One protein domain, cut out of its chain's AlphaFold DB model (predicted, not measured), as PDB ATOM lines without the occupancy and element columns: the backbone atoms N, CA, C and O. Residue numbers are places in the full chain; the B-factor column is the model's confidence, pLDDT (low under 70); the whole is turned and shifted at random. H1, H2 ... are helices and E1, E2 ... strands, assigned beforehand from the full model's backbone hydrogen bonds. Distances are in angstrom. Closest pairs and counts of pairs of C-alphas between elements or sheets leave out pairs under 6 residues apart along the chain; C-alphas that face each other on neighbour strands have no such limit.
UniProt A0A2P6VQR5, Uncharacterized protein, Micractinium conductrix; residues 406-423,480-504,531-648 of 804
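AT A GLANCE: This is residues 406 to 423, 480 to 504 and 531 to 648 of the 804 residues of an uncharacterized protein of Micractinium conductrix (UniProt A0A2P6VQR5). Two layers of three helices stand side by side, H1, H4 and H6 in one and H3, H5 and H7 in the other, with H8 closing one end where it meets both H6 and H7. Long H4 runs slantwise through its layer, short H2 packs on H1 and H4, and E1 lies at the far edge beyond H1. The printed part has 161 residues with eight named helices and one named strand, in the order H1 E1 H2 H3 H4 H5 H6 H7 H8. The class is mostly helix, and the whole is compact, with a radius of gyration of the C-alphas of 15.9 A and spans of 52, 38 and 24 A.

HOW THE PARTS SIT: H1, residues 406 to 416, touches residues 538 to 545 of H4, residues 536 to 559; the closest C-alphas, of Ala 414 and Val 538, are 5.8 A apart, at a shallow tilt of 32 degrees, the same way. E1, residues 419 to 421, pairs with no named strand. H2, residues 481 to 484, touches H4, closest at the C-alphas of Glu 483 and Val 549, 6.4 A. H3, residues 487 to 504, touches H5, residues 572 to 586, at the C-alphas of Ala 491 and Ile 578, 5.2 A, at a shallow tilt of 29 degrees, the same way. H4 is the hub, touching three helices, among them H6, residues 596 to 608, at the C-alphas of Arg 551 and Thr 598, 4.6 A; the tilt is 33 degrees, only just shallow. H5 touches H7, residues 613 to 626, at the C-alphas of Gly 576 and Ser 615, 4.0 A. H5 and H6 are close but not clearly touching, and H3 and H4 are near each other. H7 and H8, residues 632 to 646, form a helical hairpin, with the closest C-alphas, of Leu 616 and Val 638, 6.7 A apart. H8 touches H6 at the C-alphas of Ala 634 and Glu 603, 5.3 A, at a steep tilt of 39 degrees. Helix packing is only just mostly aligned, 4 of 6 pairs being shallow. Every O i to N i+4 pair is within hydrogen-bond range in H1, H4, H6 and H8, against 13 of 14 in H3, 10 of 11 in H5 and 9 of 10 in H7; H2 is too short for one.

IN THESE COORDINATES: H1 begins at C-alpha 406, (-16.901, -32.896, -24.547), and is 15.2 A long; E1 is 6.7 A and H2 5.9 A. H3 measures 26.9 A and H4 34.6 A, ending at C-alpha 559, (-41.403, -12.503, -0.226). H5 is 20.7 A, H6 18.7 A, H7 20.4 A and H8 20.6 A, ending at C-alpha 646, (-16.791, -7.883, 12.742).

THE WHOLE: The C-alphas farthest apart, of Arg 532 and Pro 648, are 53.5 A apart. Residues 424 to 479 and 505 to 530 are not printed, with gaps of 12.2 A and 16.8 A between C-alphas. The link from H4 to H5 is long. Confidence is under 70 at residues 421 to 423, 504, 532, 562 to 565 and 648.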
ATOM      1  N   ALA A 406     -16.073 -34.027 -24.128       91.19
ATOM      2  CA  ALA A 406     -16.901 -32.896 -24.547       91.19
ATOM      3  C   ALA A 406     -18.328 -33.282 -24.980       91.19
ATOM      4  O   ALA A 406     -19.264 -32.607 -24.554       91.19
ATOM      5  N   PRO A 407     -18.549 -34.392 -25.723       92.62
ATOM      6  CA  PRO A 407     -19.901 -34.819 -26.080       92.62
ATOM      7  C   PRO A 407     -20.779 -35.124 -24.862       92.62
ATOM      8  O   PRO A 407     -21.964 -34.802 -24.876       92.62
ATOM      9  N   VAL A 408     -20.200 -35.703 -23.805       94.25
ATOM     10  CA  VAL A 408     -20.908 -36.009 -22.555       94.25
ATOM     11  C   VAL A 408     -21.256 -34.716 -21.825       94.25
ATOM     12  O   VAL A 408     -22.417 -34.516 -21.475       94.25
ATOM     13  N   LEU A 409     -20.283 -33.810 -21.649       94.00
ATOM     14  CA  LEU A 409     -20.524 -32.519 -20.996       94.00
ATOM     15  C   LEU A 409     -21.590 -31.708 -21.737       94.00
ATOM     16  O   LEU A 409     -22.496 -31.165 -21.113       94.00
ATOM     17  N   ARG A 410     -21.524 -31.686 -23.071       93.44
ATOM     18  CA  ARG A 410     -22.495 -31.003 -23.928       93.44
ATOM     19  C   ARG A 410     -23.910 -31.541 -23.728       93.44
ATOM     20  O   ARG A 410     -24.836 -30.753 -23.593       93.44
ATOM     21  N   VAL A 411     -24.082 -32.864 -23.696       94.56
ATOM     22  CA  VAL A 411     -25.395 -33.495 -23.479       94.56
ATOM     23  C   VAL A 411     -25.922 -33.213 -22.069       94.56
ATOM     24  O   VAL A 411     -27.108 -32.931 -21.913       94.56
ATOM     25  N   LEU A 412     -25.052 -33.226 -21.054       94.69
ATOM     26  CA  LEU A 412     -25.427 -32.885 -19.680       94.69
ATOM     27  C   LEU A 412     -25.887 -31.427 -19.562       94.69
ATOM     28  O   LEU A 412     -26.968 -31.178 -19.040       94.69
ATOM     29  N   LEU A 413     -25.108 -30.473 -20.078       94.31
ATOM     30  CA  LEU A 413     -25.457 -29.049 -20.033       94.31
ATOM     31  C   LEU A 413     -26.707 -28.741 -20.862       94.31
ATOM     32  O   LEU A 413     -27.579 -28.022 -20.388       94.31
ATOM     33  N   ALA A 414     -26.845 -29.344 -22.047       92.38
ATOM     34  CA  ALA A 414     -28.042 -29.190 -22.870       92.38
ATOM     35  C   ALA A 414     -29.295 -29.740 -22.176       92.38
ATOM     36  O   ALA A 414     -30.348 -29.122 -22.252       92.38
ATOM     37  N   HIS A 415     -29.195 -30.875 -21.473       93.12
ATOM     38  CA  HIS A 415     -30.306 -31.410 -20.687       93.12
ATOM     39  C   HIS A 415     -30.680 -30.494 -19.517       93.12
ATOM     40  O   HIS A 415     -31.861 -30.283 -19.266       93.12
ATOM     41  N   LEU A 416     -29.687 -29.934 -18.821       92.31
ATOM     42  CA  LEU A 416     -29.916 -29.005 -17.716       92.31
ATOM     43  C   LEU A 416     -30.554 -27.692 -18.200       92.31
ATOM     44  O   LEU A 416     -31.463 -27.191 -17.550       92.31
ATOM     45  N   GLY A 417     -30.126 -27.169 -19.350       89.19
ATOM     46  CA  GLY A 417     -30.705 -25.972 -19.973       89.19
ATOM     47  C   GLY A 417     -32.000 -26.212 -20.757       89.19
ATOM     48  O   GLY A 417     -32.543 -25.266 -21.319       89.19
ATOM     49  N   ALA A 418     -32.494 -27.452 -20.847       88.06
ATOM     50  CA  ALA A 418     -33.664 -27.766 -21.659       88.06
ATOM     51  C   ALA A 418     -34.976 -27.315 -21.002       88.06
ATOM     52  O   ALA A 418     -35.203 -27.485 -19.798       88.06
ATOM     53  N   GLU A 419     -35.888 -26.845 -21.846       83.62
ATOM     54  CA  GLU A 419     -37.306 -26.730 -21.535       83.62
ATOM     55  C   GLU A 419     -38.005 -28.063 -21.824       83.62
ATOM     56  O   GLU A 419     -37.895 -28.624 -22.916       83.62
ATOM     57  N   VAL A 420     -38.729 -28.590 -20.838       77.19
ATOM     58  CA  VAL A 420     -39.515 -29.821 -20.968       77.19
ATOM     59  C   VAL A 420     -40.996 -29.451 -20.898       77.19
ATOM     60  O   VAL A 420     -41.374 -28.682 -20.012       77.19
ATOM     61  N   PRO A 421     -41.861 -29.978 -21.787       67.25
ATOM     62  CA  PRO A 421     -43.295 -29.755 -21.667       67.25
ATOM     63  C   PRO A 421     -43.768 -30.221 -20.290       67.25
ATOM     64  O   PRO A 421     -43.477 -31.348 -19.871       67.25
ATOM     65  N   ARG A 422     -44.459 -29.344 -19.556       61.28
ATOM     66  CA  ARG A 422     -44.993 -29.684 -18.240       61.28
ATOM     67  C   ARG A 422     -45.988 -30.831 -18.427       61.28
ATOM     68  O   ARG A 422     -46.874 -30.703 -19.272       61.28
ATOM     69  N   PRO A 423     -45.859 -31.949 -17.687       58.84
ATOM     70  CA  PRO A 423     -46.859 -33.003 -17.754       58.84
ATOM     71  C   PRO A 423     -48.204 -32.379 -17.376       58.84
ATOM     72  O   PRO A 423     -48.328 -31.819 -16.283       58.84
ATOM     73  N   LEU A 480     -38.479 -25.544 -16.971       86.62
ATOM     74  CA  LEU A 480     -37.028 -25.734 -17.000       86.62
ATOM     75  C   LEU A 480     -36.641 -26.959 -16.161       86.62
ATOM     76  O   LEU A 480     -37.116 -27.129 -15.036       86.62
ATOM     77  N   VAL A 481     -35.729 -27.797 -16.664       88.75
ATOM     78  CA  VAL A 481     -35.235 -28.971 -15.916       88.75
ATOM     79  C   VAL A 481     -34.622 -28.566 -14.569       88.75
ATOM     80  O   VAL A 481     -34.857 -29.238 -13.560       88.75
ATOM     81  N   LEU A 482     -33.906 -27.435 -14.524       92.00
ATOM     82  CA  LEU A 482     -33.301 -26.889 -13.301       92.00
ATOM     83  C   LEU A 482     -34.314 -26.555 -12.197       92.00
ATOM     84  O   LEU A 482     -33.946 -26.554 -11.023       92.00
ATOM     85  N   GLU A 483     -35.594 -26.338 -12.514       91.88
ATOM     86  CA  GLU A 483     -36.612 -26.100 -11.484       91.88
ATOM     87  C   GLU A 483     -36.811 -27.302 -10.558       91.88
ATOM     88  O   GLU A 483     -37.211 -27.120  -9.408       91.88
ATOM     89  N   ARG A 484     -36.492 -28.517 -11.025       91.50
ATOM     90  CA  ARG A 484     -36.610 -29.759 -10.245       91.50
ATOM     91  C   ARG A 484     -35.486 -29.950  -9.220       91.50
ATOM     92  O   ARG A 484     -35.595 -30.835  -8.379       91.50
ATOM     93  N   TYR A 485     -34.411 -29.166  -9.298       93.06
ATOM     94  CA  TYR A 485     -33.259 -29.263  -8.396       93.06
ATOM     95  C   TYR A 485     -33.518 -28.466  -7.119       93.06
ATOM     96  O   TYR A 485     -33.989 -27.339  -7.186       93.06
ATOM     97  N   SER A 486     -33.168 -28.969  -5.942       93.69
ATOM     98  CA  SER A 486     -33.146 -28.148  -4.721       93.69
ATOM     99  C   SER A 486     -32.104 -27.022  -4.817       93.69
ATOM    100  O   SER A 486     -31.192 -27.060  -5.646       93.69
ATOM    101  N   SER A 487     -32.221 -25.986  -3.981       93.81
ATOM    102  CA  SER A 487     -31.254 -24.873  -3.986       93.81
ATOM    103  C   SER A 487     -29.834 -25.326  -3.626       93.81
ATOM    104  O   SER A 487     -28.864 -24.812  -4.183       93.81
ATOM    105  N   GLN A 488     -29.718 -26.343  -2.765       94.31
ATOM    106  CA  GLN A 488     -28.445 -26.977  -2.434       94.31
ATOM    107  C   GLN A 488     -27.856 -27.724  -3.639       94.31
ATOM    108  O   GLN A 488     -26.679 -27.557  -3.947       94.31
ATOM    109  N   GLU A 489     -28.666 -28.501  -4.366       94.62
ATOM    110  CA  GLU A 489     -28.190 -29.222  -5.555       94.62
ATOM    111  C   GLU A 489     -27.748 -28.267  -6.671       94.62
ATOM    112  O   GLU A 489     -26.771 -28.552  -7.359       94.62
ATOM    113  N   LEU A 490     -28.405 -27.110  -6.834       95.38
ATOM    114  CA  LEU A 490     -27.949 -26.073  -7.767       95.38
ATOM    115  C   LEU A 490     -26.574 -25.520  -7.370       95.38
ATOM    116  O   LEU A 490     -25.684 -25.412  -8.217       95.38
ATOM    117  N   ALA A 491     -26.375 -25.210  -6.086       95.50
ATOM    118  CA  ALA A 491     -25.084 -24.747  -5.582       95.50
ATOM    119  C   ALA A 491     -23.980 -25.794  -5.802       95.50
ATOM    120  O   ALA A 491     -22.908 -25.466  -6.321       95.50
ATOM    121  N   ASP A 492     -24.262 -27.061  -5.490       94.75
ATOM    122  CA  ASP A 492     -23.337 -28.176  -5.695       94.75
ATOM    123  C   ASP A 492     -23.012 -28.397  -7.177       94.75
ATOM    124  O   ASP A 492     -21.855 -28.653  -7.521       94.75
ATOM    125  N   LEU A 493     -24.000 -28.257  -8.066       96.00
ATOM    126  CA  LEU A 493     -23.847 -28.413  -9.512       96.00
ATOM    127  C   LEU A 493     -22.917 -27.346 -10.107       96.00
ATOM    128  O   LEU A 493     -21.958 -27.687 -10.805       96.00
ATOM    129  N   VAL A 494     -23.158 -26.064  -9.812       96.06
ATOM    130  CA  VAL A 494     -22.334 -24.954 -10.325       96.06
ATOM    131  C   VAL A 494     -20.926 -25.020  -9.728       96.06
ATOM    132  O   VAL A 494     -19.928 -24.854 -10.436       96.06
ATOM    133  N   HIS A 495     -20.813 -25.350  -8.438       94.56
ATOM    134  CA  HIS A 495     -19.518 -25.538  -7.793       94.56
ATOM    135  C   HIS A 495     -18.730 -26.711  -8.395       94.56
ATOM    136  O   HIS A 495     -17.510 -26.618  -8.580       94.56
ATOM    137  N   ALA A 496     -19.409 -27.812  -8.717       94.81
ATOM    138  CA  ALA A 496     -18.808 -28.961  -9.374       94.81
ATOM    139  C   ALA A 496     -18.328 -28.622 -10.788       94.81
ATOM    140  O   ALA A 496     -17.184 -28.932 -11.121       94.81
ATOM    141  N   LEU A 497     -19.159 -27.927 -11.575       94.81
ATOM    142  CA  LEU A 497     -18.810 -27.456 -12.916       94.81
ATOM    143  C   LEU A 497     -17.544 -26.599 -12.889       94.81
ATOM    144  O   LEU A 497     -16.588 -26.891 -13.607       94.81
ATOM    145  N   ARG A 498     -17.487 -25.623 -11.977       93.75
ATOM    146  CA  ARG A 498     -16.286 -24.816 -11.737       93.75
ATOM    147  C   ARG A 498     -15.059 -25.689 -11.498       93.75
ATOM    148  O   ARG A 498     -14.052 -25.514 -12.171       93.75
ATOM    149  N   ARG A 499     -15.130 -26.647 -10.565       92.00
ATOM    150  CA  ARG A 499     -13.978 -27.498 -10.214       92.00
ATOM    151  C   ARG A 499     -13.494 -28.369 -11.372       92.00
ATOM    152  O   ARG A 499     -12.288 -28.590 -11.479       92.00
ATOM    153  N   MET A 500     -14.405 -28.876 -12.204       91.88
ATOM    154  CA  MET A 500     -14.044 -29.659 -13.390       91.88
ATOM    155  C   MET A 500     -13.285 -28.807 -14.409       91.88
ATOM    156  O   MET A 500     -12.266 -29.251 -14.932       91.88
ATOM    157  N   LEU A 501     -13.752 -27.578 -14.655       87.81
ATOM    158  CA  LEU A 501     -13.182 -26.698 -15.677       87.81
ATOM    159  C   LEU A 501     -11.884 -26.017 -15.219       87.81
ATOM    160  O   LEU A 501     -10.947 -25.908 -16.003       87.81
ATOM    161  N   THR A 502     -11.771 -25.626 -13.946       83.06
ATOM    162  CA  THR A 502     -10.538 -25.008 -13.424       83.06
ATOM    163  C   THR A 502      -9.439 -26.038 -13.164       83.06
ATOM    164  O   THR A 502      -8.262 -25.744 -13.331       83.06
ATOM    165  N   GLY A 503      -9.794 -27.266 -12.764       73.12
ATOM    166  CA  GLY A 503      -8.820 -28.286 -12.362       73.12
ATOM    167  C   GLY A 503      -7.886 -28.760 -13.480       73.12
ATOM    168  O   GLY A 503      -6.808 -29.279 -13.188       73.12
ATOM    169  N   ARG A 504      -8.275 -28.565 -14.745       65.12
ATOM    170  CA  ARG A 504      -7.458 -28.912 -15.911       65.12
ATOM    171  C   ARG A 504      -6.296 -27.938 -16.111       65.12
ATOM    172  O   ARG A 504      -5.204 -28.400 -16.437       65.12
ATOM    173  N   GLU A 531     -14.358 -24.797 -29.444       75.31
ATOM    174  CA  GLU A 531     -15.727 -24.320 -29.748       75.31
ATOM    175  C   GLU A 531     -16.536 -25.371 -30.534       75.31
ATOM    176  O   GLU A 531     -17.756 -25.459 -30.434       75.31
ATOM    177  N   ARG A 532     -15.850 -26.230 -31.299       69.69
ATOM    178  CA  ARG A 532     -16.476 -27.360 -32.004       69.69
ATOM    179  C   ARG A 532     -16.954 -28.459 -31.053       69.69
ATOM    180  O   ARG A 532     -17.925 -29.152 -31.349       69.69
ATOM    181  N   GLU A 533     -16.249 -28.653 -29.948       79.94
ATOM    182  CA  GLU A 533     -16.476 -29.722 -28.979       79.94
ATOM    183  C   GLU A 533     -17.509 -29.330 -27.920       79.94
ATOM    184  O   GLU A 533     -18.406 -30.118 -27.610       79.94
ATOM    185  N   LEU A 534     -17.409 -28.103 -27.410       81.31
ATOM    186  CA  LEU A 534     -18.344 -27.519 -26.460       81.31
ATOM    187  C   LEU A 534     -18.776 -26.138 -26.975       81.31
ATOM    188  O   LEU A 534     -18.139 -25.145 -26.631       81.31
ATOM    189  N   PRO A 535     -19.830 -26.076 -27.812       82.44
ATOM    190  CA  PRO A 535     -20.300 -24.815 -28.367       82.44
ATOM    191  C   PRO A 535     -20.724 -23.847 -27.267       82.44
ATOM    192  O   PRO A 535     -21.432 -24.243 -26.334       82.44
ATOM    193  N   THR A 536     -20.371 -22.573 -27.419       84.25
ATOM    194  CA  THR A 536     -20.715 -21.509 -26.469       84.25
ATOM    195  C   THR A 536     -22.229 -21.429 -26.240       84.25
ATOM    196  O   THR A 536     -22.661 -21.309 -25.096       84.25
ATOM    197  N   ALA A 537     -23.034 -21.664 -27.284       85.69
ATOM    198  CA  ALA A 537     -24.500 -21.697 -27.218       85.69
ATOM    199  C   ALA A 537     -25.067 -22.712 -26.202       85.69
ATOM    200  O   ALA A 537     -26.137 -22.502 -25.637       85.69
ATOM    201  N   VAL A 538     -24.365 -23.826 -25.950       88.31
ATOM    202  CA  VAL A 538     -24.802 -24.820 -24.953       88.31
ATOM    203  C   VAL A 538     -24.555 -24.311 -23.533       88.31
ATOM    204  O   VAL A 538     -25.361 -24.568 -22.642       88.31
ATOM    205  N   GLY A 539     -23.462 -23.573 -23.327       88.19
ATOM    206  CA  GLY A 539     -23.214 -22.865 -22.073       88.19
ATOM    207  C   GLY A 539     -24.217 -21.748 -21.844       88.19
ATOM    208  O   GLY A 539     -24.794 -21.684 -20.768       88.19
ATOM    209  N   GLU A 540     -24.465 -20.923 -22.865       91.31
ATOM    210  CA  GLU A 540     -25.461 -19.843 -22.823       91.31
ATOM    211  C   GLU A 540     -26.836 -20.377 -22.409       91.31
ATOM    212  O   GLU A 540     -27.383 -19.910 -21.420       91.31
ATOM    213  N   ALA A 541     -27.335 -21.442 -23.047       92.19
ATOM    214  CA  ALA A 541     -28.619 -22.039 -22.677       92.19
ATOM    215  C   ALA A 541     -28.663 -22.535 -21.215       92.19
ATOM    216  O   ALA A 541     -29.668 -22.368 -20.525       92.19
ATOM    217  N   PHE A 542     -27.577 -23.139 -20.719       94.75
ATOM    218  CA  PHE A 542     -27.487 -23.558 -19.318       94.75
ATOM    219  C   PHE A 542     -27.474 -22.361 -18.355       94.75
ATOM    220  O   PHE A 542     -28.192 -22.382 -17.353       94.75
ATOM    221  N   PHE A 543     -26.672 -21.330 -18.637       95.12
ATOM    222  CA  PHE A 543     -26.565 -20.152 -17.776       95.12
ATOM    223  C   PHE A 543     -27.820 -19.278 -17.827       95.12
ATOM    224  O   PHE A 543     -28.216 -18.782 -16.780       95.12
ATOM    225  N   ASP A 544     -28.512 -19.185 -18.963       94.44
ATOM    226  CA  ASP A 544     -29.810 -18.506 -19.091       94.44
ATOM    227  C   ASP A 544     -30.900 -19.213 -18.264       94.44
ATOM    228  O   ASP A 544     -31.689 -18.574 -17.555       94.44
ATOM    229  N   ALA A 545     -30.927 -20.551 -18.301       94.62
ATOM    230  CA  ALA A 545     -31.829 -21.345 -17.470       94.62
ATOM    231  C   ALA A 545     -31.502 -21.183 -15.974       94.62
ATOM    232  O   ALA A 545     -32.407 -21.016 -15.152       94.62
ATOM    233  N   LEU A 546     -30.212 -21.198 -15.614       96.00
ATOM    234  CA  LEU A 546     -29.756 -20.972 -14.243       96.00
ATOM    235  C   LEU A 546     -30.134 -19.567 -13.758       96.00
ATOM    236  O   LEU A 546     -30.708 -19.444 -12.679       96.00
ATOM    237  N   ASP A 547     -29.864 -18.531 -14.551       96.31
ATOM    238  CA  ASP A 547     -30.208 -17.133 -14.276       96.31
ATOM    239  C   ASP A 547     -31.710 -16.986 -13.984       96.31
ATOM    240  O   ASP A 547     -32.105 -16.461 -12.939       96.31
ATOM    241  N   THR A 548     -32.550 -17.586 -14.832       95.31
ATOM    242  CA  THR A 548     -34.008 -17.594 -14.661       95.31
ATOM    243  C   THR A 548     -34.433 -18.244 -13.342       95.31
ATOM    244  O   THR A 548     -35.227 -17.662 -12.594       95.31
ATOM    245  N   VAL A 549     -33.899 -19.428 -13.019       94.88
ATOM    246  CA  VAL A 549     -34.239 -20.148 -11.779       94.88
ATOM    247  C   VAL A 549     -33.751 -19.395 -10.540       94.88
ATOM    248  O   VAL A 549     -34.486 -19.311  -9.551       94.88
ATOM    249  N   LEU A 550     -32.550 -18.812 -10.579       95.81
ATOM    250  CA  LEU A 550     -32.009 -18.027  -9.468       95.81
ATOM    251  C   LEU A 550     -32.846 -16.784  -9.200       95.81
ATOM    252  O   LEU A 550     -33.177 -16.530  -8.044       95.81
ATOM    253  N   ARG A 551     -33.258 -16.063 -10.247       96.06
ATOM    254  CA  ARG A 551     -34.136 -14.895 -10.124       96.06
ATOM    255  C   ARG A 551     -35.454 -15.249  -9.445       96.06
ATOM    256  O   ARG A 551     -35.856 -14.592  -8.487       96.06
ATOM    257  N   VAL A 552     -36.113 -16.318  -9.906       93.81
ATOM    258  CA  VAL A 552     -37.391 -16.771  -9.335       93.81
ATOM    259  C   VAL A 552     -37.220 -17.153  -7.864       93.81
ATOM    260  O   VAL A 552     -38.013 -16.726  -7.025       93.81
ATOM    261  N   ARG A 553     -36.172 -17.908  -7.516       94.44
ATOM    262  CA  ARG A 553     -35.948 -18.345  -6.128       94.44
ATOM    263  C   ARG A 553     -35.516 -17.219  -5.202       94.44
ATOM    264  O   ARG A 553     -35.945 -17.207  -4.053       94.44
ATOM    265  N   ALA A 554     -34.724 -16.271  -5.691       92.56
ATOM    266  CA  ALA A 554     -34.370 -15.070  -4.943       92.56
ATOM    267  C   ALA A 554     -35.629 -14.255  -4.612       92.56
ATOM    268  O   ALA A 554     -35.829 -13.901  -3.452       92.56
ATOM    269  N   SER A 555     -36.529 -14.077  -5.588       92.62
ATOM    270  CA  SER A 555     -37.802 -13.374  -5.385       92.62
ATOM    271  C   SER A 555     -38.754 -14.114  -4.436       92.62
ATOM    272  O   SER A 555     -39.457 -13.501  -3.635       92.62
ATOM    273  N   ILE A 556     -38.778 -15.450  -4.471       90.44
ATOM    274  CA  ILE A 556     -39.532 -16.252  -3.494       90.44
ATOM    275  C   ILE A 556     -38.960 -16.037  -2.084       90.44
ATOM    276  O   ILE A 556     -39.716 -15.758  -1.154       90.44
ATOM    277  N   SER A 557     -37.636 -16.104  -1.922       89.25
ATOM    278  CA  SER A 557     -36.961 -15.907  -0.632       89.25
ATOM    279  C   SER A 557     -37.112 -14.498  -0.050       89.25
ATOM    280  O   SER A 557     -37.006 -14.339   1.162       89.25
ATOM    281  N   THR A 558     -37.319 -13.461  -0.867       88.88
ATOM    282  CA  THR A 558     -37.566 -12.093  -0.369       88.88
ATOM    283  C   THR A 558     -39.014 -11.876   0.061       88.88
ATOM    284  O   THR A 558     -39.271 -11.048   0.933       88.88
ATOM    285  N   ARG A 559     -39.965 -12.616  -0.526       88.00
ATOM    286  CA  ARG A 559     -41.403 -12.503  -0.226       88.00
ATOM    287  C   ARG A 559     -41.865 -13.426   0.896       88.00
ATOM    288  O   ARG A 559     -42.835 -13.111   1.581       88.00
ATOM    289  N   LEU A 560     -41.219 -14.578   1.068       83.00
ATOM    290  CA  LEU A 560     -41.542 -15.502   2.149       83.00
ATOM    291  C   LEU A 560     -40.995 -14.984   3.482       83.00
ATOM    292  O   LEU A 560     -39.870 -14.501   3.576       83.00
ATOM    293  N   SER A 561     -41.794 -15.128   4.542       70.44
ATOM    294  CA  SER A 561     -41.309 -14.886   5.901       70.44
ATOM    295  C   SER A 561     -40.158 -15.858   6.205       70.44
ATOM    296  O   SER A 561     -40.298 -17.045   5.898       70.44
ATOM    297  N   PRO A 562     -39.072 -15.425   6.873       63.25
ATOM    298  CA  PRO A 562     -37.893 -16.257   7.155       63.25
ATOM    299  C   PRO A 562     -38.179 -17.534   7.971       63.25
ATOM    300  O   PRO A 562     -37.292 -18.362   8.152       63.25
ATOM    301  N   ARG A 563     -39.410 -17.718   8.472       58.56
ATOM    302  CA  ARG A 563     -39.862 -18.928   9.179       58.56
ATOM    303  C   ARG A 563     -40.461 -20.009   8.272       58.56
ATOM    304  O   ARG A 563     -40.613 -21.139   8.722       58.56
ATOM    305  N   ALA A 564     -40.807 -19.692   7.025       59.09
ATOM    306  CA  ALA A 564     -41.307 -20.672   6.068       59.09
ATOM    307  C   ALA A 564     -40.118 -21.293   5.319       59.09
ATOM    308  O   ALA A 564     -39.705 -20.793   4.275       59.09
ATOM    309  N   SER A 565     -39.526 -22.364   5.861       56.25
ATOM    310  CA  SER A 565     -38.479 -23.090   5.137       56.25
ATOM    311  C   SER A 565     -39.110 -23.869   3.982       56.25
ATOM    312  O   SER A 565     -39.746 -24.903   4.188       56.25
ATOM    313  N   CYS A 566     -38.940 -23.372   2.764       70.00
ATOM    314  CA  CYS A 566     -39.192 -24.144   1.556       70.00
ATOM    315  C   CYS A 566     -37.848 -24.621   1.001       70.00
ATOM    316  O   CYS A 566     -36.933 -23.815   0.866       70.00
ATOM    317  N   ASP A 567     -37.744 -25.890   0.598       75.69
ATOM    318  CA  ASP A 567     -36.527 -26.468  -0.011       75.69
ATOM    319  C   ASP A 567     -36.065 -25.730  -1.291       75.69
ATOM    320  O   ASP A 567     -34.931 -25.876  -1.756       75.69
ATOM    321  N   LEU A 568     -36.957 -24.916  -1.865       83.06
ATOM    322  CA  LEU A 568     -36.728 -24.077  -3.041       83.06
ATOM    323  C   LEU A 568     -36.204 -22.671  -2.707       83.06
ATOM    324  O   LEU A 568     -35.729 -21.984  -3.607       83.06
ATOM    325  N   ALA A 569     -36.274 -22.227  -1.450       86.81
ATOM    326  CA  ALA A 569     -35.768 -20.919  -1.050       86.81
ATOM    327  C   ALA A 569     -34.230 -20.896  -1.124       86.81
ATOM    328  O   ALA A 569     -33.542 -21.850  -0.741       86.81
ATOM    329  N   LEU A 570     -33.667 -19.808  -1.646       92.25
ATOM    330  CA  LEU A 570     -32.239 -19.535  -1.523       92.25
ATOM    331  C   LEU A 570     -31.927 -19.103  -0.086       92.25
ATOM    332  O   LEU A 570     -32.693 -18.363   0.528       92.25
ATOM    333  N   THR A 571     -30.798 -19.582   0.433       93.31
ATOM    334  CA  THR A 571     -30.185 -19.098   1.673       93.31
ATOM    335  C   THR A 571     -28.976 -18.245   1.299       93.31
ATOM    336  O   THR A 571     -28.485 -18.322   0.167       93.31
ATOM    337  N   GLY A 572     -28.452 -17.455   2.241       93.06
ATOM    338  CA  GLY A 572     -27.210 -16.713   2.010       93.06
ATOM    339  C   GLY A 572     -26.050 -17.617   1.571       93.06
ATOM    340  O   GLY A 572     -25.293 -17.238   0.682       93.06
ATOM    341  N   ASP A 573     -25.970 -18.843   2.099       93.62
ATOM    342  CA  ASP A 573     -24.921 -19.813   1.752       93.62
ATOM    343  C   ASP A 573     -25.077 -20.419   0.359       93.62
ATOM    344  O   ASP A 573     -24.077 -20.603  -0.345       93.62
ATOM    345  N   HIS A 574     -26.316 -20.652  -0.087       95.06
ATOM    346  CA  HIS A 574     -26.569 -21.037  -1.473       95.06
ATOM    347  C   HIS A 574     -26.082 -19.935  -2.426       95.06
ATOM    348  O   HIS A 574     -25.303 -20.210  -3.339       95.06
ATOM    349  N   VAL A 575     -26.476 -18.677  -2.176       95.62
ATOM    350  CA  VAL A 575     -26.082 -17.531  -3.014       95.62
ATOM    351  C   VAL A 575     -24.567 -17.343  -3.012       95.62
ATOM    352  O   VAL A 575     -23.971 -17.225  -4.079       95.62
ATOM    353  N   GLY A 576     -23.928 -17.377  -1.840       94.62
ATOM    354  CA  GLY A 576     -22.477 -17.258  -1.717       94.62
ATOM    355  C   GLY A 576     -21.733 -18.328  -2.520       94.62
ATOM    356  O   GLY A 576     -20.838 -18.008  -3.300       94.62
ATOM    357  N   THR A 577     -22.146 -19.593  -2.400       94.50
ATOM    358  CA  THR A 577     -21.520 -20.715  -3.120       94.50
ATOM    359  C   THR A 577     -21.671 -20.585  -4.636       94.50
ATOM    360  O   THR A 577     -20.709 -20.821  -5.375       94.50
ATOM    361  N   ILE A 578     -22.860 -20.189  -5.100       96.12
ATOM    362  CA  ILE A 578     -23.166 -20.016  -6.523       96.12
ATOM    363  C   ILE A 578     -22.373 -18.845  -7.102       96.12
ATOM    364  O   ILE A 578     -21.683 -19.025  -8.102       96.12
ATOM    365  N   LEU A 579     -22.390 -17.677  -6.453       95.88
ATOM    366  CA  LEU A 579     -21.665 -16.493  -6.919       95.88
ATOM    367  C   LEU A 579     -20.150 -16.703  -6.911       95.88
ATOM    368  O   LEU A 579     -19.493 -16.387  -7.902       95.88
ATOM    369  N   ALA A 580     -19.591 -17.331  -5.870       92.69
ATOM    370  CA  ALA A 580     -18.175 -17.707  -5.857       92.69
ATOM    371  C   ALA A 580     -17.812 -18.617  -7.037       92.69
ATOM    372  O   ALA A 580     -16.695 -18.558  -7.563       92.69
ATOM    373  N   ALA A 581     -18.732 -19.498  -7.438       94.19
ATOM    374  CA  ALA A 581     -18.495 -20.399  -8.545       94.19
ATOM    375  C   ALA A 581     -18.629 -19.714  -9.907       94.19
ATOM    376  O   ALA A 581     -17.740 -19.885 -10.744       94.19
ATOM    377  N   LEU A 582     -19.663 -18.893 -10.093       95.19
ATOM    378  CA  LEU A 582     -19.881 -18.106 -11.305       95.19
ATOM    379  C   LEU A 582     -18.763 -17.094 -11.542       95.19
ATOM    380  O   LEU A 582     -18.267 -17.013 -12.655       95.19
ATOM    381  N   ALA A 583     -18.266 -16.419 -10.503       91.12
ATOM    382  CA  ALA A 583     -17.179 -15.447 -10.636       91.12
ATOM    383  C   ALA A 583     -15.918 -16.059 -11.272       91.12
ATOM    384  O   ALA A 583     -15.240 -15.445 -12.093       91.12
ATOM    385  N   ARG A 584     -15.608 -17.311 -10.914       90.00
ATOM    386  CA  ARG A 584     -14.462 -18.050 -11.466       90.00
ATOM    387  C   ARG A 584     -14.777 -18.687 -12.813       90.00
ATOM    388  O   ARG A 584     -13.876 -18.826 -13.632       90.00
ATOM    389  N   LEU A 585     -16.031 -19.071 -13.041       90.69
ATOM    390  CA  LEU A 585     -16.482 -19.547 -14.343       90.69
ATOM    391  C   LEU A 585     -16.482 -18.422 -15.378       90.69
ATOM    392  O   LEU A 585     -16.051 -18.687 -16.486       90.69
ATOM    393  N   ALA A 586     -16.845 -17.187 -15.024       89.94
ATOM    394  CA  ALA A 586     -16.868 -16.031 -15.925       89.94
ATOM    395  C   ALA A 586     -15.493 -15.725 -16.543       89.94
ATOM    396  O   ALA A 586     -15.405 -15.329 -17.703       89.94
ATOM    397  N   ALA A 587     -14.410 -15.992 -15.804       85.12
ATOM    398  CA  ALA A 587     -13.041 -15.871 -16.310       85.12
ATOM    399  C   ALA A 587     -12.702 -16.897 -17.413       85.12
ATOM    400  O   ALA A 587     -11.777 -16.683 -18.192       85.12
ATOM    401  N   ILE A 588     -13.427 -18.017 -17.460       84.94
ATOM    402  CA  ILE A 588     -13.227 -19.121 -18.409       84.94
ATOM    403  C   ILE A 588     -14.303 -19.100 -19.504       84.94
ATOM    404  O   ILE A 588     -14.029 -19.425 -20.657       84.94
ATOM    405  N   TRP A 589     -15.525 -18.722 -19.138       86.38
ATOM    406  CA  TRP A 589     -16.718 -18.731 -19.963       86.38
ATOM    407  C   TRP A 589     -17.471 -17.409 -19.762       86.38
ATOM    408  O   TRP A 589     -18.218 -17.272 -18.794       86.38
ATOM    409  N   PRO A 590     -17.291 -16.420 -20.655       86.94
ATOM    410  CA  PRO A 590     -17.847 -15.078 -20.473       86.94
ATOM    411  C   PRO A 590     -19.376 -15.016 -20.331       86.94
ATOM    412  O   PRO A 590     -19.887 -14.046 -19.784       86.94
ATOM    413  N   CYS A 591     -20.114 -16.038 -20.786       86.50
ATOM    414  CA  CYS A 591     -21.566 -16.127 -20.599       86.50
ATOM    415  C   CYS A 591     -21.993 -16.576 -19.189       86.50
ATOM    416  O   CYS A 591     -23.176 -16.539 -18.877       86.50
ATOM    417  N   ALA A 592     -21.059 -16.947 -18.303       91.31
ATOM    418  CA  ALA A 592     -21.334 -17.281 -16.902       91.31
ATOM    419  C   ALA A 592     -21.530 -16.032 -16.010       91.31
ATOM    420  O   ALA A 592     -21.123 -16.021 -14.846       91.31
ATOM    421  N   VAL A 593     -22.121 -14.973 -16.567       93.25
ATOM    422  CA  VAL A 593     -22.434 -13.709 -15.892       93.25
ATOM    423  C   VAL A 593     -23.952 -13.583 -15.807       93.25
ATOM    424  O   VAL A 593     -24.649 -13.731 -16.807       93.25
ATOM    425  N   LEU A 594     -24.461 -13.331 -14.602       95.00
ATOM    426  CA  LEU A 594     -25.888 -13.150 -14.334       95.00
ATOM    427  C   LEU A 594     -26.428 -11.870 -14.977       95.00
ATOM    428  O   LEU A 594     -25.708 -10.880 -15.111       95.00
ATOM    429  N   THR A 595     -27.714 -11.877 -15.318       95.81
ATOM    430  CA  THR A 595     -28.392 -10.695 -15.858       95.81
ATOM    431  C   THR A 595     -28.652  -9.655 -14.769       95.81
ATOM    432  O   THR A 595     -28.831  -9.994 -13.598       95.81
ATOM    433  N   ASP A 596     -28.761  -8.380 -15.158       94.25
ATOM    434  CA  ASP A 596     -29.082  -7.281 -14.232       94.25
ATOM    435  C   ASP A 596     -30.363  -7.558 -13.429       94.25
ATOM    436  O   ASP A 596     -30.429  -7.285 -12.234       94.25
ATOM    437  N   ALA A 597     -31.374  -8.172 -14.058       94.25
ATOM    438  CA  ALA A 597     -32.627  -8.524 -13.392       94.25
ATOM    439  C   ALA A 597     -32.423  -9.548 -12.260       94.25
ATOM    440  O   ALA A 597     -33.051  -9.444 -11.208       94.25
ATOM    441  N   THR A 598     -31.553 -10.536 -12.465       95.56
ATOM    442  CA  THR A 598     -31.221 -11.533 -11.440       95.56
ATOM    443  C   THR A 598     -30.366 -10.927 -10.338       95.56
ATOM    444  O   THR A 598     -30.592 -11.218  -9.164       95.56
ATOM    445  N   LEU A 599     -29.426 -10.046 -10.693       95.94
ATOM    446  CA  LEU A 599     -28.606  -9.328  -9.721       95.94
ATOM    447  C   LEU A 599     -29.460  -8.451  -8.804       95.94
ATOM    448  O   LEU A 599     -29.284  -8.538  -7.595       95.94
ATOM    449  N   VAL A 600     -30.448  -7.725  -9.336       95.56
ATOM    450  CA  VAL A 600     -31.391  -6.922  -8.534       95.56
ATOM    451  C   VAL A 600     -32.150  -7.778  -7.509       95.56
ATOM    452  O   VAL A 600     -32.272  -7.392  -6.345       95.56
ATOM    453  N   GLU A 601     -32.630  -8.966  -7.889       95.81
ATOM    454  CA  GLU A 601     -33.319  -9.865  -6.946       95.81
ATOM    455  C   GLU A 601     -32.356 -10.464  -5.904       95.81
ATOM    456  O   GLU A 601     -32.712 -10.596  -4.730       95.81
ATOM    457  N   LEU A 602     -31.118 -10.798  -6.289       95.06
ATOM    458  CA  LEU A 602     -30.090 -11.273  -5.352       95.06
ATOM    459  C   LEU A 602     -29.619 -10.169  -4.395       95.06
ATOM    460  O   LEU A 602     -29.334 -10.437  -3.229       95.06
ATOM    461  N   GLU A 603     -29.567  -8.926  -4.854       95.88
ATOM    462  CA  GLU A 603     -29.291  -7.742  -4.044       95.88
ATOM    463  C   GLU A 603     -30.406  -7.482  -3.027       95.88
ATOM    464  O   GLU A 603     -30.129  -7.290  -1.840       95.88
ATOM    465  N   ALA A 604     -31.670  -7.570  -3.451       94.06
ATOM    466  CA  ALA A 604     -32.813  -7.525  -2.544       94.06
ATOM    467  C   ALA A 604     -32.763  -8.677  -1.522       94.06
ATOM    468  O   ALA A 604     -33.012  -8.477  -0.330       94.06
ATOM    469  N   HIS A 605     -32.358  -9.874  -1.953       94.38
ATOM    470  CA  HIS A 605     -32.154 -11.024  -1.076       94.38
ATOM    471  C   HIS A 605     -31.074 -10.767  -0.012       94.38
ATOM    472  O   HIS A 605     -31.298 -11.053   1.169       94.38
ATOM    473  N   VAL A 606     -29.936 -10.176  -0.400       93.00
ATOM    474  CA  VAL A 606     -28.882  -9.718   0.522       93.00
ATOM    475  C   VAL A 606     -29.371  -8.613   1.453       93.00
ATOM    476  O   VAL A 606     -28.797  -8.446   2.515       93.00
ATOM    477  N   CYS A 607     -30.428  -7.869   1.148       90.94
ATOM    478  CA  CYS A 607     -30.957  -6.894   2.102       90.94
ATOM    479  C   CYS A 607     -31.756  -7.569   3.233       90.94
ATOM    480  O   CYS A 607     -31.654  -7.159   4.391       90.94
ATOM    481  N   VAL A 608     -32.487  -8.653   2.938       90.69
ATOM    482  CA  VAL A 608     -33.497  -9.229   3.852       90.69
ATOM    483  C   VAL A 608     -33.032 -10.496   4.583       90.69
ATOM    484  O   VAL A 608     -33.318 -10.663   5.764       90.69
ATOM    485  N   ASN A 609     -32.284 -11.386   3.924       90.00
ATOM    486  CA  ASN A 609     -31.955 -12.717   4.462       90.00
ATOM    487  C   ASN A 609     -30.578 -12.754   5.123       90.00
ATOM    488  O   ASN A 609     -29.704 -12.078   4.609       90.00
ATOM    489  N   PRO A 610     -30.317 -13.532   6.188       90.75
ATOM    490  CA  PRO A 610     -29.006 -13.580   6.842       90.75
ATOM    491  C   PRO A 610     -27.920 -14.190   5.939       90.75
ATOM    492  O   PRO A 610     -28.181 -15.115   5.171       90.75
ATOM    493  N   TYR A 611     -26.693 -13.672   6.043       91.44
ATOM    494  CA  TYR A 611     -25.524 -14.175   5.316       91.44
ATOM    495  C   TYR A 611     -24.391 -14.471   6.286       91.44
ATOM    496  O   TYR A 611     -24.113 -13.681   7.188       91.44
ATOM    497  N   THR A 612     -23.699 -15.582   6.049       90.81
ATOM    498  CA  THR A 612     -22.437 -15.854   6.725       90.81
ATOM    499  C   THR A 612     -21.328 -14.939   6.184       90.81
ATOM    500  O   THR A 612     -21.375 -14.513   5.022       90.81
ATOM    501  N   PRO A 613     -20.290 -14.672   6.990       88.56
ATOM    502  CA  PRO A 613     -19.021 -14.086   6.564       88.56
ATOM    503  C   PRO A 613     -18.506 -14.518   5.181       88.56
ATOM    504  O   PRO A 613     -18.206 -13.682   4.326       88.56
ATOM    505  N   ALA A 614     -18.429 -15.830   4.941       89.62
ATOM    506  CA  ALA A 614     -17.915 -16.396   3.695       89.62
ATOM    507  C   ALA A 614     -18.836 -16.108   2.498       89.62
ATOM    508  O   ALA A 614     -18.365 -15.863   1.384       89.62
ATOM    509  N   SER A 615     -20.146 -16.100   2.736       92.62
ATOM    510  CA  SER A 615     -21.153 -15.820   1.716       92.62
ATOM    511  C   SER A 615     -21.185 -14.343   1.321       92.62
ATOM    512  O   SER A 615     -21.299 -14.044   0.134       92.62
ATOM    513  N   LEU A 616     -20.993 -13.420   2.274       92.62
ATOM    514  CA  LEU A 616     -20.801 -11.990   1.982       92.62
ATOM    515  C   LEU A 616     -19.527 -11.745   1.168       92.62
ATOM    516  O   LEU A 616     -19.551 -11.012   0.182       92.62
ATOM    517  N   ALA A 617     -18.424 -12.389   1.557       91.56
ATOM    518  CA  ALA A 617     -17.162 -12.296   0.834       91.56
ATOM    519  C   ALA A 617     -17.303 -12.783  -0.617       91.56
ATOM    520  O   ALA A 617     -16.839 -12.126  -1.541       91.56
ATOM    521  N   SER A 618     -18.003 -13.902  -0.818       93.06
ATOM    522  CA  SER A 618     -18.268 -14.472  -2.144       93.06
ATOM    523  C   SER A 618     -19.175 -13.592  -3.006       93.06
ATOM    524  O   SER A 618     -18.974 -13.503  -4.215       93.06
ATOM    525  N   PHE A 619     -20.156 -12.927  -2.388       94.25
ATOM    526  CA  PHE A 619     -21.013 -11.959  -3.066       94.25
ATOM    527  C   PHE A 619     -20.187 -10.786  -3.609       94.25
ATOM    528  O   PHE A 619     -20.283 -10.466  -4.789       94.25
ATOM    529  N   LEU A 620     -19.320 -10.192  -2.784       93.00
ATOM    530  CA  LEU A 620     -18.461  -9.083  -3.210       93.00
ATOM    531  C   LEU A 620     -17.383  -9.508  -4.223       93.00
ATOM    532  O   LEU A 620     -17.129  -8.768  -5.174       93.00
ATOM    533  N   ASP A 621     -16.781 -10.694  -4.060       91.94
ATOM    534  CA  ASP A 621     -15.789 -11.246  -5.004       91.94
ATOM    535  C   ASP A 621     -16.388 -11.399  -6.413       91.94
ATOM    536  O   ASP A 621     -15.717 -11.127  -7.406       91.94
ATOM    537  N   TYR A 622     -17.673 -11.758  -6.516       94.69
ATOM    538  CA  TYR A 622     -18.365 -11.838  -7.804       94.69
ATOM    539  C   TYR A 622     -18.429 -10.489  -8.526       94.69
ATOM    540  O   TYR A 622     -18.043 -10.412  -9.694       94.69
ATOM    541  N   TYR A 623     -18.847  -9.418  -7.847       94.25
ATOM    542  CA  TYR A 623     -18.865  -8.072  -8.438       94.25
ATOM    543  C   TYR A 623     -17.454  -7.613  -8.816       94.25
ATOM    544  O   TYR A 623     -17.232  -7.121  -9.922       94.25
ATOM    545  N   ALA A 624     -16.477  -7.846  -7.936       91.56
ATOM    546  CA  ALA A 624     -15.088  -7.473  -8.176       91.56
ATOM    547  C   ALA A 624     -14.496  -8.151  -9.424       91.56
ATOM    548  O   ALA A 624     -13.817  -7.497 -10.213       91.56
ATOM    549  N   LEU A 625     -14.767  -9.445  -9.624       88.94
ATOM    550  CA  LEU A 625     -14.225 -10.217 -10.748       88.94
ATOM    551  C   LEU A 625     -14.977 -10.002 -12.062       88.94
ATOM    552  O   LEU A 625     -14.377 -10.123 -13.127       88.94
ATOM    553  N   THR A 626     -16.271  -9.685 -12.002       89.69
ATOM    554  CA  THR A 626     -17.077  -9.377 -13.197       89.69
ATOM    555  C   THR A 626     -16.985  -7.909 -13.616       89.69
ATOM    556  O   THR A 626     -17.404  -7.563 -14.717       89.69
ATOM    557  N   GLY A 627     -16.430  -7.040 -12.764       91.62
ATOM    558  CA  GLY A 627     -16.356  -5.596 -12.997       91.62
ATOM    559  C   GLY A 627     -17.702  -4.877 -12.854       91.62
ATOM    560  O   GLY A 627     -17.806  -3.698 -13.196       91.62
ATOM    561  N   LEU A 628     -18.728  -5.572 -12.361       92.62
ATOM    562  CA  LEU A 628     -20.048  -5.013 -12.091       92.62
ATOM    563  C   LEU A 628     -20.032  -4.227 -10.775       92.62
ATOM    564  O   LEU A 628     -19.218  -4.485  -9.890       92.62
ATOM    565  N   GLN A 629     -20.960  -3.284 -10.622       92.69
ATOM    566  CA  GLN A 629     -21.123  -2.510  -9.390       92.69
ATOM    567  C   GLN A 629     -22.424  -2.911  -8.693       92.69
ATOM    568  O   GLN A 629     -23.462  -2.903  -9.355       92.69
ATOM    569  N   PRO A 630     -22.394  -3.244  -7.390       91.81
ATOM    570  CA  PRO A 630     -23.617  -3.537  -6.660       91.81
ATOM    571  C   PRO A 630     -24.448  -2.264  -6.458       91.81
ATOM    572  O   PRO A 630     -23.899  -1.170  -6.291       91.81
ATOM    573  N   ALA A 631     -25.774  -2.395  -6.404       92.75
ATOM    574  CA  ALA A 631     -26.654  -1.291  -6.044       92.75
ATOM    575  C   ALA A 631     -26.300  -0.737  -4.657       92.75
ATOM    576  O   ALA A 631     -25.951  -1.478  -3.733       92.75
ATOM    577  N   ALA A 632     -26.455   0.579  -4.481       90.44
ATOM    578  CA  ALA A 632     -26.070   1.269  -3.250       90.44
ATOM    579  C   ALA A 632     -26.716   0.662  -1.990       90.44
ATOM    580  O   ALA A 632     -26.048   0.515  -0.970       90.44
ATOM    581  N   ALA A 633     -27.987   0.248  -2.071       90.44
ATOM    582  CA  ALA A 633     -28.689  -0.405  -0.965       90.44
ATOM    583  C   ALA A 633     -28.074  -1.768  -0.600       90.44
ATOM    584  O   ALA A 633     -27.928  -2.079   0.581       90.44
ATOM    585  N   ALA A 634     -27.666  -2.558  -1.596       90.12
ATOM    586  CA  ALA A 634     -27.013  -3.841  -1.368       90.12
ATOM    587  C   ALA A 634     -25.594  -3.662  -0.819       90.12
ATOM    588  O   ALA A 634     -25.230  -4.338   0.140       90.12
ATOM    589  N   ALA A 635     -24.817  -2.721  -1.366       90.31
ATOM    590  CA  ALA A 635     -23.498  -2.370  -0.841       90.31
ATOM    591  C   ALA A 635     -23.579  -1.948   0.638       90.31
ATOM    592  O   ALA A 635     -22.796  -2.411   1.468       90.31
ATOM    593  N   GLU A 636     -24.584  -1.143   0.985       91.06
ATOM    594  CA  GLU A 636     -24.834  -0.705   2.355       91.06
ATOM    595  C   GLU A 636     -25.293  -1.849   3.271       91.06
ATOM    596  O   GLU A 636     -24.799  -1.981   4.391       91.06
ATOM    597  N   ALA A 637     -26.178  -2.733   2.797       89.94
ATOM    598  CA  ALA A 637     -26.586  -3.921   3.542       89.94
ATOM    599  C   ALA A 637     -25.400  -4.860   3.811       89.94
ATOM    600  O   ALA A 637     -25.238  -5.356   4.928       89.94
ATOM    601  N   VAL A 638     -24.532  -5.071   2.814       89.25
ATOM    602  CA  VAL A 638     -23.287  -5.832   2.977       89.25
ATOM    603  C   VAL A 638     -22.377  -5.155   3.997       89.25
ATOM    604  O   VAL A 638     -21.847  -5.841   4.872       89.25
ATOM    605  N   ARG A 639     -22.233  -3.824   3.943       92.56
ATOM    606  CA  ARG A 639     -21.449  -3.051   4.914       92.56
ATOM    607  C   ARG A 639     -21.958  -3.248   6.337       92.56
ATOM    608  O   ARG A 639     -21.165  -3.578   7.215       92.56
ATOM    609  N   GLU A 640     -23.249  -3.040   6.573       92.88
ATOM    610  CA  GLU A 640     -23.863  -3.167   7.900       92.88
ATOM    611  C   GLU A 640     -23.724  -4.584   8.459       92.88
ATOM    612  O   GLU A 640     -23.395  -4.766   9.628       92.88
ATOM    613  N   ARG A 641     -23.875  -5.607   7.618       90.62
ATOM    614  CA  ARG A 641     -23.732  -7.006   8.042       90.62
ATOM    615  C   ARG A 641     -22.293  -7.409   8.298       90.62
ATOM    616  O   ARG A 641     -22.027  -8.105   9.273       90.62
ATOM    617  N   ALA A 642     -21.369  -6.964   7.450       88.31
ATOM    618  CA  ALA A 642     -19.949  -7.178   7.677       88.31
ATOM    619  C   ALA A 642     -19.519  -6.501   8.984       88.31
ATOM    620  O   ALA A 642     -18.859  -7.135   9.797       88.31
ATOM    621  N   LEU A 643     -19.967  -5.268   9.248       91.12
ATOM    622  CA  LEU A 643     -19.724  -4.591  10.524       91.12
ATOM    623  C   LEU A 643     -20.356  -5.324  11.707       91.12
ATOM    624  O   LEU A 643     -19.678  -5.535  12.703       91.12
ATOM    625  N   ALA A 644     -21.613  -5.757  11.605       89.06
ATOM    626  CA  ALA A 644     -22.270  -6.510  12.672       89.06
ATOM    627  C   ALA A 644     -21.520  -7.812  13.007       89.06
ATOM    628  O   ALA A 644     -21.405  -8.176  14.175       89.06
ATOM    629  N   ALA A 645     -20.975  -8.484  11.992       86.44
ATOM    630  CA  ALA A 645     -20.194  -9.699  12.165       86.44
ATOM    631  C   ALA A 645     -18.748  -9.436  12.634       86.44
ATOM    632  O   ALA A 645     -18.168 -10.310  13.265       86.44
ATOM    633  N   LEU A 646     -18.154  -8.274  12.330       85.38
ATOM    634  CA  LEU A 646     -16.791  -7.883  12.742       85.38
ATOM    635  C   LEU A 646     -16.743  -7.159  14.090       85.38
ATOM    636  O   LEU A 646     -15.692  -7.117  14.724       85.38
ATOM    637  N   CYS A 647     -17.867  -6.593  14.531       83.50
ATOM    638  CA  CYS A 647     -18.028  -5.918  15.816       83.50
ATOM    639  C   CYS A 647     -18.924  -6.701  16.799       83.50
ATOM    640  O   CYS A 647     -19.814  -6.098  17.412       83.50
ATOM    641  N   PRO A 648     -18.755  -8.024  16.982       64.38
ATOM    642  CA  PRO A 648     -19.465  -8.717  18.042       64.38
ATOM    643  C   PRO A 648     -18.989  -8.194  19.403       64.38
ATOM    644  O   PRO A 648     -17.843  -7.774  19.578       64.38
TER     645      PRO A 648